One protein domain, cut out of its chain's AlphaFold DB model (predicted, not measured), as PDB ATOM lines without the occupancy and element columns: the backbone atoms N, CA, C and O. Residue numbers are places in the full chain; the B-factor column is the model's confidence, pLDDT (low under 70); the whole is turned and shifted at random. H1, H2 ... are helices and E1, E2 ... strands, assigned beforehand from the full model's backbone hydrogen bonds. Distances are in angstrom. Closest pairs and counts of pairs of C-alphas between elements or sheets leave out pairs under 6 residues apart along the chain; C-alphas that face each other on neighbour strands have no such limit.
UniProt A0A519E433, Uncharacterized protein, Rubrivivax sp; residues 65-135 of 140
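What this domain is: This is residues 65 to 135 of the 140 residues of an uncharacterized protein of Rubrivivax sp (UniProt A0A519E433). A narrow sheet of two parallel strands, E1 and E2, lies between two helices, H1 over one face and H2 over the other, and both helices run back against the strands. The printed part has 71 residues, in the order E1, H1, E2, H2, mixed in class. It is compact, with a radius of gyration of the C-alphas of 12.4 A, and flat, spanning 30 by 29 by 15 A.

How they stand to each other: E1, residues 71 to 76, and E2, residues 99 to 104, are parallel neighbours at 14 degrees; N 102 and O 73 are 2.8 A apart, within hydrogen-bond range. Between them in the chain comes H1, residues 81 to 93, a strand-helix-strand unit, two parallel strands joined through a helix, with a right-handed crossover. The closest C-alphas of E1 and H1 are those of Ser 73 and His 91, 6.6 A. For H2, residues 119 to 134, and E1 they are Ser 126 and Leu 72, 7.6 A. E2 and H2 are near each other; H1 and H2 are apart. In both helices every O i to N i+4 pair is within hydrogen-bond range.

Where its parts are: E1 begins at C-alpha 71 (24.187, 75.146, 94.664). H1 is 18.4 A long. H2, 22.1 A, ends at C-alpha 134 (20.899, 86.412, 95.911).

The domain as a whole: The printed part has no cut. The long link is residues 105 to 118. Residue 135 is under pLDDT 70.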
ATOM      1  N   THR A  65      33.955  68.564  94.182       93.62
ATOM      2  CA  THR A  65      34.849  69.316  95.069       93.62
ATOM      3  C   THR A  65      35.243  70.676  94.490       93.62
ATOM      4  O   THR A  65      35.685  71.566  95.218       93.62
ATOM      5  N   ARG A  66      35.034  70.879  93.185       92.81
ATOM      6  CA  ARG A  66      35.282  72.149  92.490       92.81
ATOM      7  C   ARG A  66      34.098  73.114  92.548       92.81
ATOM      8  O   ARG A  66      34.228  74.267  92.141       92.81
ATOM      9  N   VAL A  67      32.948  72.678  93.060       92.50
ATOM     10  CA  VAL A  67      31.751  73.515  93.186       92.50
ATOM     11  C   VAL A  67      31.858  74.390  94.438       92.50
ATOM     12  O   VAL A  67      31.629  73.929  95.556       92.50
ATOM     13  N   ALA A  68      32.199  75.667  94.243       91.69
ATOM     14  CA  ALA A  68      32.326  76.655  95.322       91.69
ATOM     15  C   ALA A  68      31.121  77.613  95.436       91.69
ATOM     16  O   ALA A  68      30.817  78.112  96.521       91.69
ATOM     17  N   LEU A  69      30.409  77.860  94.333       91.31
ATOM     18  CA  LEU A  69      29.244  78.752  94.296       91.31
ATOM     19  C   LEU A  69      28.009  78.108  94.940       91.31
ATOM     20  O   LEU A  69      27.924  76.877  94.934       91.31
ATOM     21  N   PRO A  70      27.033  78.906  95.426       93.25
ATOM     22  CA  PRO A  70      25.780  78.369  95.932       93.25
ATOM     23  C   PRO A  70      25.136  77.394  94.946       93.25
ATOM     24  O   PRO A  70      25.059  77.679  93.738       93.25
ATOM     25  N   PHE A  71      24.651  76.269  95.473       93.62
ATOM     26  CA  PHE A  71      24.187  75.146  94.664       93.62
ATOM     27  C   PHE A  71      22.884  74.539  95.190       93.62
ATOM     28  O   PHE A  71      22.787  74.153  96.354       93.62
ATOM     29  N   LEU A  72      21.901  74.390  94.305       94.12
ATOM     30  CA  LEU A  72      20.646  73.701  94.586       94.12
ATOM     31  C   LEU A  72      20.630  72.359  93.856       94.12
ATOM     32  O   LEU A  72      20.650  72.326  92.628       94.12
ATOM     33  N   SER A  73      20.575  71.266  94.611       93.81
ATOM     34  CA  SER A  73      20.340  69.919  94.090       93.81
ATOM     35  C   SER A  73      18.858  69.580  94.209       93.81
ATOM     36  O   SER A  73      18.293  69.674  95.295       93.81
ATOM     37  N   ILE A  74      18.234  69.161  93.109       93.56
ATOM     38  CA  ILE A  74      16.834  68.710  93.078       93.56
ATOM     39  C   ILE A  74      16.811  67.268  92.572       93.56
ATOM     40  O   ILE A  74      17.495  66.950  91.594       93.56
ATOM     41  N   LEU A  75      16.049  66.415  93.253       92.81
ATOM     42  CA  LEU A  75      15.862  65.003  92.932       92.81
ATOM     43  C   LEU A  75      14.370  64.657  92.968       92.81
ATOM     44  O   LEU A  75      13.698  64.963  93.955       92.81
ATOM     45  N   GLY A  76      13.873  63.973  91.938       93.00
ATOM     46  CA  GLY A  76      12.555  63.347  91.966       93.00
ATOM     47  C   GLY A  76      12.626  61.969  92.627       93.00
ATOM     48  O   GLY A  76      13.550  61.198  92.375       93.00
ATOM     49  N   ALA A  77      11.666  61.620  93.482       93.12
ATOM     50  CA  ALA A  77      11.629  60.305  94.127       93.12
ATOM     51  C   ALA A  77      11.340  59.155  93.144       93.12
ATOM     52  O   ALA A  77      11.637  58.003  93.455       93.12
ATOM     53  N   GLY A  78      10.789  59.465  91.966       89.50
ATOM     54  CA  GLY A  78      10.572  58.522  90.872       89.50
ATOM     55  C   GLY A  78      11.805  58.292  89.991       89.50
ATOM     56  O   GLY A  78      11.743  57.484  89.064       89.50
ATOM     57  N   ASP A  79      12.924  58.980  90.249       86.50
ATOM     58  CA  ASP A  79      14.186  58.705  89.567       86.50
ATOM     59  C   ASP A  79      14.738  57.311  89.907       86.50
ATOM     60  O   ASP A  79      14.428  56.702  90.934       86.50
ATOM     61  N   SER A  80      15.620  56.792  89.045       83.75
ATOM     62  CA  SER A  80      16.273  55.507  89.304       83.75
ATOM     63  C   SER A  80      17.101  55.557  90.591       83.75
ATOM     64  O   SER A  80      17.718  56.571  90.926       83.75
ATOM     65  N   GLN A  81      17.201  54.425  91.294       85.19
ATOM     66  CA  GLN A  81      18.014  54.348  92.513       85.19
ATOM     67  C   GLN A  81      19.485  54.706  92.265       85.19
ATOM     68  O   GLN A  81      20.135  55.271  93.141       85.19
ATOM     69  N   VAL A  82      20.017  54.396  91.077       84.69
ATOM     70  CA  VAL A  82      21.389  54.764  90.699       84.69
ATOM     71  C   VAL A  82      21.529  56.283  90.639       84.69
ATOM     72  O   VAL A  82      22.455  56.830  91.238       84.69
ATOM     73  N   PHE A  83      20.584  56.969  89.989       84.38
ATOM     74  CA  PHE A  83      20.585  58.427  89.926       84.38
ATOM     75  C   PHE A  83      20.409  59.053  91.309       84.38
ATOM     76  O   PHE A  83      21.170  59.942  91.676       84.38
ATOM     77  N   ALA A  84      19.479  58.538  92.114       88.50
ATOM     78  CA  ALA A  84      19.261  59.014  93.475       88.50
ATOM     79  C   ALA A  84      20.524  58.892  94.346       88.50
ATOM     80  O   ALA A  84      20.851  59.824  95.083       88.50
ATOM     81  N   ARG A  85      21.261  57.775  94.244       89.88
ATOM     82  CA  ARG A  85      22.541  57.588  94.952       89.88
ATOM     83  C   ARG A  85      23.599  58.581  94.482       89.88
ATOM     84  O   ARG A  85      24.187  59.264  95.316       89.88
ATOM     85  N   GLN A  86      23.812  58.694  93.168       89.19
ATOM     86  CA  GLN A  86      24.787  59.638  92.613       89.19
ATOM     87  C   GLN A  86      24.440  61.091  92.967       89.19
ATOM     88  O   GLN A  86      25.334  61.864  93.301       89.19
ATOM     89  N   ALA A  87      23.156  61.457  92.964       90.69
ATOM     90  CA  ALA A  87      22.712  62.808  93.278       90.69
ATOM     91  C   ALA A  87      22.972  63.196  94.741       90.69
ATOM     92  O   ALA A  87      23.420  64.312  95.018       90.69
ATOM     93  N   ARG A  88      22.729  62.270  95.678       92.75
ATOM     94  CA  ARG A  88      23.034  62.466  97.104       92.75
ATOM     95  C   ARG A  88      24.539  62.575  97.336       92.75
ATOM     96  O   ARG A  88      24.983  63.560  97.915       92.75
ATOM     97  N   ALA A  89      25.312  61.635  96.789       93.06
ATOM     98  CA  ALA A  89      26.768  61.631  96.916       93.06
ATOM     99  C   ALA A  89      27.403  62.905  96.333       93.06
ATOM    100  O   ALA A  89      28.275  63.507  96.959       93.06
ATOM    101  N   TRP A  90      26.931  63.359  95.166       92.50
ATOM    102  CA  TRP A  90      27.328  64.639  94.580       92.50
ATOM    103  C   TRP A  90      27.079  65.789  95.554       92.50
ATOM    104  O   TRP A  90      27.997  66.546  95.861       92.50
ATOM    105  N   HIS A  91      25.849  65.910  96.063       94.44
ATOM    106  CA  HIS A  91      25.468  67.006  96.948       94.44
ATOM    107  C   HIS A  91      26.312  67.049  98.226       94.44
ATOM    108  O   HIS A  91      26.781  68.115  98.632       94.44
ATOM    109  N   GLU A  92      26.551  65.893  98.842       95.12
ATOM    110  CA  GLU A  92      27.381  65.761 100.041       95.12
ATOM    111  C   GLU A  92      28.810  66.264  99.799       95.12
ATOM    112  O   GLU A  92      29.335  67.018 100.620       95.12
ATOM    113  N   GLN A  93      29.394  65.956  98.637       95.19
ATOM    114  CA  GLN A  93      30.783  66.286  98.295       95.19
ATOM    115  C   GLN A  93      31.007  67.730  97.804       95.19
ATOM    116  O   GLN A  93      32.153  68.180  97.733       95.19
ATOM    117  N   ILE A  94      29.947  68.480  97.472       94.69
ATOM    118  CA  ILE A  94      30.061  69.897  97.086       94.69
ATOM    119  C   ILE A  94      30.692  70.714  98.221       94.69
ATOM    120  O   ILE A  94      30.228  70.652  99.363       94.69
ATOM    121  N   ARG A  95      31.696  71.543  97.897       94.94
ATOM    122  CA  ARG A  95      32.379  72.417  98.872       94.94
ATOM    123  C   ARG A  95      31.601  73.671  99.254       94.94
ATOM    124  O   ARG A  95      31.912  74.273 100.277       94.94
ATOM    125  N   SER A  96      30.633  74.097  98.443       93.25
ATOM    126  CA  SER A  96      29.865  75.305  98.739       93.25
ATOM    127  C   SER A  96      29.160  75.200 100.100       93.25
ATOM    128  O   SER A  96      28.386  74.262 100.305       93.25
ATOM    129  N   PRO A  97      29.358  76.172 101.010       91.44
ATOM    130  CA  PRO A  97      28.656  76.200 102.291       91.44
ATOM    131  C   PRO A  97      27.182  76.603 102.137       91.44
ATOM    132  O   PRO A  97      26.388  76.392 103.045       91.44
ATOM    133  N   LYS A  98      26.801  77.182 100.989       92.94
ATOM    134  CA  LYS A  98      25.426  77.582 100.660       92.94
ATOM    135  C   LYS A  98      24.823  76.590  99.666       92.94
ATOM    136  O   LYS A  98      24.628  76.912  98.492       92.94
ATOM    137  N   LYS A  99      24.576  75.365 100.128       93.69
ATOM    138  CA  LYS A  99      23.982  74.297  99.319       93.69
ATOM    139  C   LYS A  99      22.682  73.779  99.928       93.69
ATOM    140  O   LYS A  99      22.585  73.659 101.145       93.69
ATOM    141  N   SER A 100      21.719  73.448  99.072       95.19
ATOM    142  CA  SER A 100      20.430  72.872  99.477       95.19
ATOM    143  C   SER A 100      20.099  71.639  98.642       95.19
ATOM    144  O   SER A 100      20.390  71.604  97.444       95.19
ATOM    145  N   PHE A 101      19.492  70.633  99.269       94.81
ATOM    146  CA  PHE A 101      19.012  69.421  98.609       94.81
ATOM    147  C   PHE A 101      17.497  69.316  98.763       94.81
ATOM    148  O   PHE A 101      16.989  69.307  99.882       94.81
ATOM    149  N   VAL A 102      16.781  69.204  97.648       94.94
ATOM    150  CA  VAL A 102      15.323  69.075  97.616       94.94
ATOM    151  C   VAL A 102      14.953  67.730  97.008       94.94
ATOM    152  O   VAL A 102      15.278  67.450  95.854       94.94
ATOM    153  N   LEU A 103      14.239  66.914  97.784       94.75
ATOM    154  CA  LEU A 103      13.579  65.706  97.301       94.75
ATOM    155  C   LEU A 103      12.109  66.024  97.010       94.75
ATOM    156  O   LEU A 103      11.399  66.516  97.885       94.75
ATOM    157  N   LEU A 104      11.660  65.731  95.796       94.62
ATOM    158  CA  LEU A 104      10.275  65.873  95.364       94.62
ATOM    159  C   LEU A 104       9.647  64.484  95.279       94.62
ATOM    160  O   LEU A 104      10.025  63.681  94.431       94.62
ATOM    161  N   ASP A 105       8.732  64.180  96.192       94.94
ATOM    162  CA  ASP A 105       8.026  62.900  96.243       94.94
ATOM    163  C   ASP A 105       6.713  62.926  95.449       94.94
ATOM    164  O   ASP A 105       6.332  63.947  94.867       94.94
ATOM    165  N   ALA A 106       6.009  61.796  95.413       94.12
ATOM    166  CA  ALA A 106       4.746  61.675  94.691       94.12
ATOM    167  C   ALA A 106       3.699  62.715  95.140       94.12
ATOM    168  O   ALA A 106       2.927  63.200  94.312       94.12
ATOM    169  N   ALA A 107       3.696  63.120  96.417       95.50
ATOM    170  CA  ALA A 107       2.764  64.123  96.937       95.50
ATOM    171  C   ALA A 107       3.033  65.526  96.366       95.50
ATOM    172  O   ALA A 107       2.116  66.338  96.251       95.50
ATOM    173  N   SER A 108       4.268  65.807  95.944       93.00
ATOM    174  CA  SER A 108       4.604  67.047  95.236       93.00
ATOM    175  C   SER A 108       4.064  67.108  93.797       93.00
ATOM    176  O   SER A 108       4.067  68.180  93.181       93.00
ATOM    177  N   GLY A 109       3.657  65.963  93.233       94.56
ATOM    178  CA  GLY A 109       3.314  65.807  91.817       94.56
ATOM    179  C   GLY A 109       4.486  66.064  90.859       94.56
ATOM    180  O   GLY A 109       4.261  66.239  89.665       94.56
ATOM    181  N   ALA A 110       5.717  66.150  91.372       94.56
ATOM    182  CA  ALA A 110       6.923  66.571  90.659       94.56
ATOM    183  C   ALA A 110       8.088  65.583  90.851       94.56
ATOM    184  O   ALA A 110       9.249  65.967  90.814       94.56
ATOM    185  N   ASP A 111       7.790  64.316  91.101       93.25
ATOM    186  CA  ASP A 111       8.757  63.252  91.379       93.25
ATOM    187  C   ASP A 111       9.380  62.606  90.135       93.25
ATOM    188  O   ASP A 111      10.247  61.741  90.265       93.25
ATOM    189  N   GLY A 112       8.943  62.987  88.933       87.50
ATOM    190  CA  GLY A 112       9.475  62.450  87.688       87.50
ATOM    191  C   GLY A 112      10.853  63.018  87.358       87.50
ATOM    192  O   GLY A 112      11.190  64.133  87.755       87.50
ATOM    193  N   HIS A 113      11.626  62.283  86.553       86.38
ATOM    194  CA  HIS A 113      12.929  62.744  86.071       86.38
ATOM    195  C   HIS A 113      12.825  64.148  85.466       86.38
ATOM    196  O   HIS A 113      11.900  64.433  84.696       86.38
ATOM    197  N   VAL A 114      13.756  65.029  85.842       85.69
ATOM    198  CA  VAL A 114      13.778  66.463  85.489       85.69
ATOM    199  C   VAL A 114      12.462  67.207  85.774       85.69
ATOM    200  O   VAL A 114      12.189  68.245  85.169       85.69
ATOM    201  N   GLN A 115      11.643  66.692  86.697       92.00
ATOM    202  CA  GLN A 115      10.331  67.218  87.073       92.00
ATOM    203  C   GLN A 115       9.408  67.399  85.855       92.00
ATOM    204  O   GLN A 115       8.632  68.355  85.774       92.00
ATOM    205  N   VAL A 116       9.499  66.500  84.864       87.62
ATOM    206  CA  VAL A 116       8.721  66.613  83.618       87.62
ATOM    207  C   VAL A 116       7.211  66.610  83.869       87.62
ATOM    208  O   VAL A 116       6.472  67.253  83.125       87.62
ATOM    209  N   ASN A 117       6.773  65.929  84.930       92.12
ATOM    210  CA  ASN A 117       5.382  65.827  85.351       92.12
ATOM    211  C   ASN A 117       4.853  67.086  86.056       92.12
ATOM    212  O   ASN A 117       3.644  67.289  86.063       92.12
ATOM    213  N   ASN A 118       5.721  67.970  86.569       94.31
ATOM    214  CA  ASN A 118       5.313  69.266  87.118       94.31
ATOM    215  C   ASN A 118       6.465  70.285  87.103       94.31
ATOM    216  O   ASN A 118       7.136  70.560  88.102       94.31
ATOM    217  N   ARG A 119       6.669  70.902  85.936       90.81
ATOM    218  CA  ARG A 119       7.721  71.911  85.727       90.81
ATOM    219  C   ARG A 119       7.501  73.188  86.537       90.81
ATOM    220  O   ARG A 119       8.472  73.850  86.889       90.81
ATOM    221  N   LEU A 120       6.253  73.535  86.855       94.62
ATOM    222  CA  LEU A 120       5.959  74.710  87.680       94.62
ATOM    223  C   LEU A 120       6.533  74.541  89.088       94.62
ATOM    224  O   LEU A 120       7.137  75.477  89.611       94.62
ATOM    225  N   ARG A 121       6.439  73.336  89.664       93.69
ATOM    226  CA  ARG A 121       7.056  73.031  90.960       93.69
ATOM    227  C   ARG A 121       8.576  73.179  90.921       93.69
ATOM    228  O   ARG A 121       9.143  73.774  91.835       93.69
ATOM    229  N   LEU A 122       9.229  72.704  89.857       91.81
ATOM    230  CA  LEU A 122      10.666  72.920  89.641       91.81
ATOM    231  C   LEU A 122      11.017  74.415  89.611       91.81
ATOM    232  O   LEU A 122      11.960  74.834  90.286       91.81
ATOM    233  N   CYS A 123      10.255  75.216  88.860       92.62
ATOM    234  CA  CYS A 123      10.459  76.662  88.781       92.62
ATOM    235  C   CYS A 123      10.301  77.330  90.149       92.62
ATOM    236  O   CYS A 123      11.149  78.130  90.527       92.62
ATOM    237  N   GLN A 124       9.270  76.968  90.918       93.19
ATOM    238  CA  GLN A 124       9.051  77.502  92.264       93.19
ATOM    239  C   GLN A 124      10.230  77.212  93.198       93.19
ATOM    240  O   GLN A 124      10.710  78.126  93.860       93.19
ATOM    241  N   GLN A 125      10.726  75.968  93.220       93.81
ATOM    242  CA  GLN A 125      11.897  75.602  94.030       93.81
ATOM    243  C   GLN A 125      13.138  76.390  93.609       93.81
ATOM    244  O   GLN A 125      13.853  76.939  94.443       93.81
ATOM    245  N   SER A 126      13.363  76.483  92.302       92.06
ATOM    246  CA  SER A 126      14.541  77.134  91.737       92.06
ATOM    247  C   SER A 126      14.555  78.645  91.985       92.06
ATOM    248  O   SER A 126      15.576  79.191  92.397       92.06
ATOM    249  N   VAL A 127      13.431  79.322  91.736       92.31
ATOM    250  CA  VAL A 127      13.296  80.777  91.896       92.31
ATOM    251  C   VAL A 127      13.237  81.161  93.371       92.31
ATOM    252  O   VAL A 127      13.925  82.094  93.768       92.31
ATOM    253  N   GLY A 128      12.476  80.428  94.192       92.62
ATOM    254  CA  GLY A 128      12.397  80.679  95.633       92.62
ATOM    255  C   GLY A 128      13.777  80.616  96.285       92.62
ATOM    256  O   GLY A 128      14.212  81.579  96.909       92.62
ATOM    257  N   TRP A 129      14.522  79.543  96.016       93.75
ATOM    258  CA  TRP A 129      15.888  79.398  96.512       93.75
ATOM    259  C   TRP A 129      16.841  80.463  95.953       93.75
ATOM    260  O   TRP A 129      17.699  80.976  96.668       93.75
ATOM    261  N   MET A 130      16.702  80.837  94.676       91.50
ATOM    262  CA  MET A 130      17.524  81.901  94.098       91.50
ATOM    263  C   MET A 130      17.297  83.241  94.806       91.50
ATOM    264  O   MET A 130      18.271  83.934  95.096       91.50
ATOM    265  N   ASN A 131      16.045  83.581  95.119       91.69
ATOM    266  CA  ASN A 131      15.701  84.804  95.842       91.69
ATOM    267  C   ASN A 131      16.299  84.816  97.256       91.69
ATOM    268  O   ASN A 131      16.804  85.849  97.692       91.69
ATOM    269  N   GLU A 132      16.310  83.675  97.950       91.00
ATOM    270  CA  GLU A 132      16.966  83.532  99.258       91.00
ATOM    271  C   GLU A 132      18.489  83.726  99.167       91.00
ATOM    272  O   GLU A 132      19.098  84.371 100.018       91.00
ATOM    273  N   VAL A 133      19.121  83.177  98.126       89.19
ATOM    274  CA  VAL A 133      20.584  83.182  97.976       89.19
ATOM    275  C   VAL A 133      21.136  84.517  97.487       89.19
ATOM    276  O   VAL A 133      22.190  84.944  97.963       89.19
ATOM    277  N   ILE A 134      20.477  85.132  96.503       84.88
ATOM    278  CA  ILE A 134      20.899  86.412  95.911       84.88
ATOM    279  C   ILE A 134      20.451  87.583  96.794       84.88
ATOM    280  O   ILE A 134      21.044  88.657  96.735       84.88
ATOM    281  N   GLY A 135      19.470  87.347  97.667       69.69
ATOM    282  CA  GLY A 135      18.800  88.383  98.422       69.69
ATOM    283  C   GLY A 135      17.844  89.126  97.503       69.69
ATOM    284  O   GLY A 135      18.220  89.651  96.455       69.69
TER     285      GLY A 135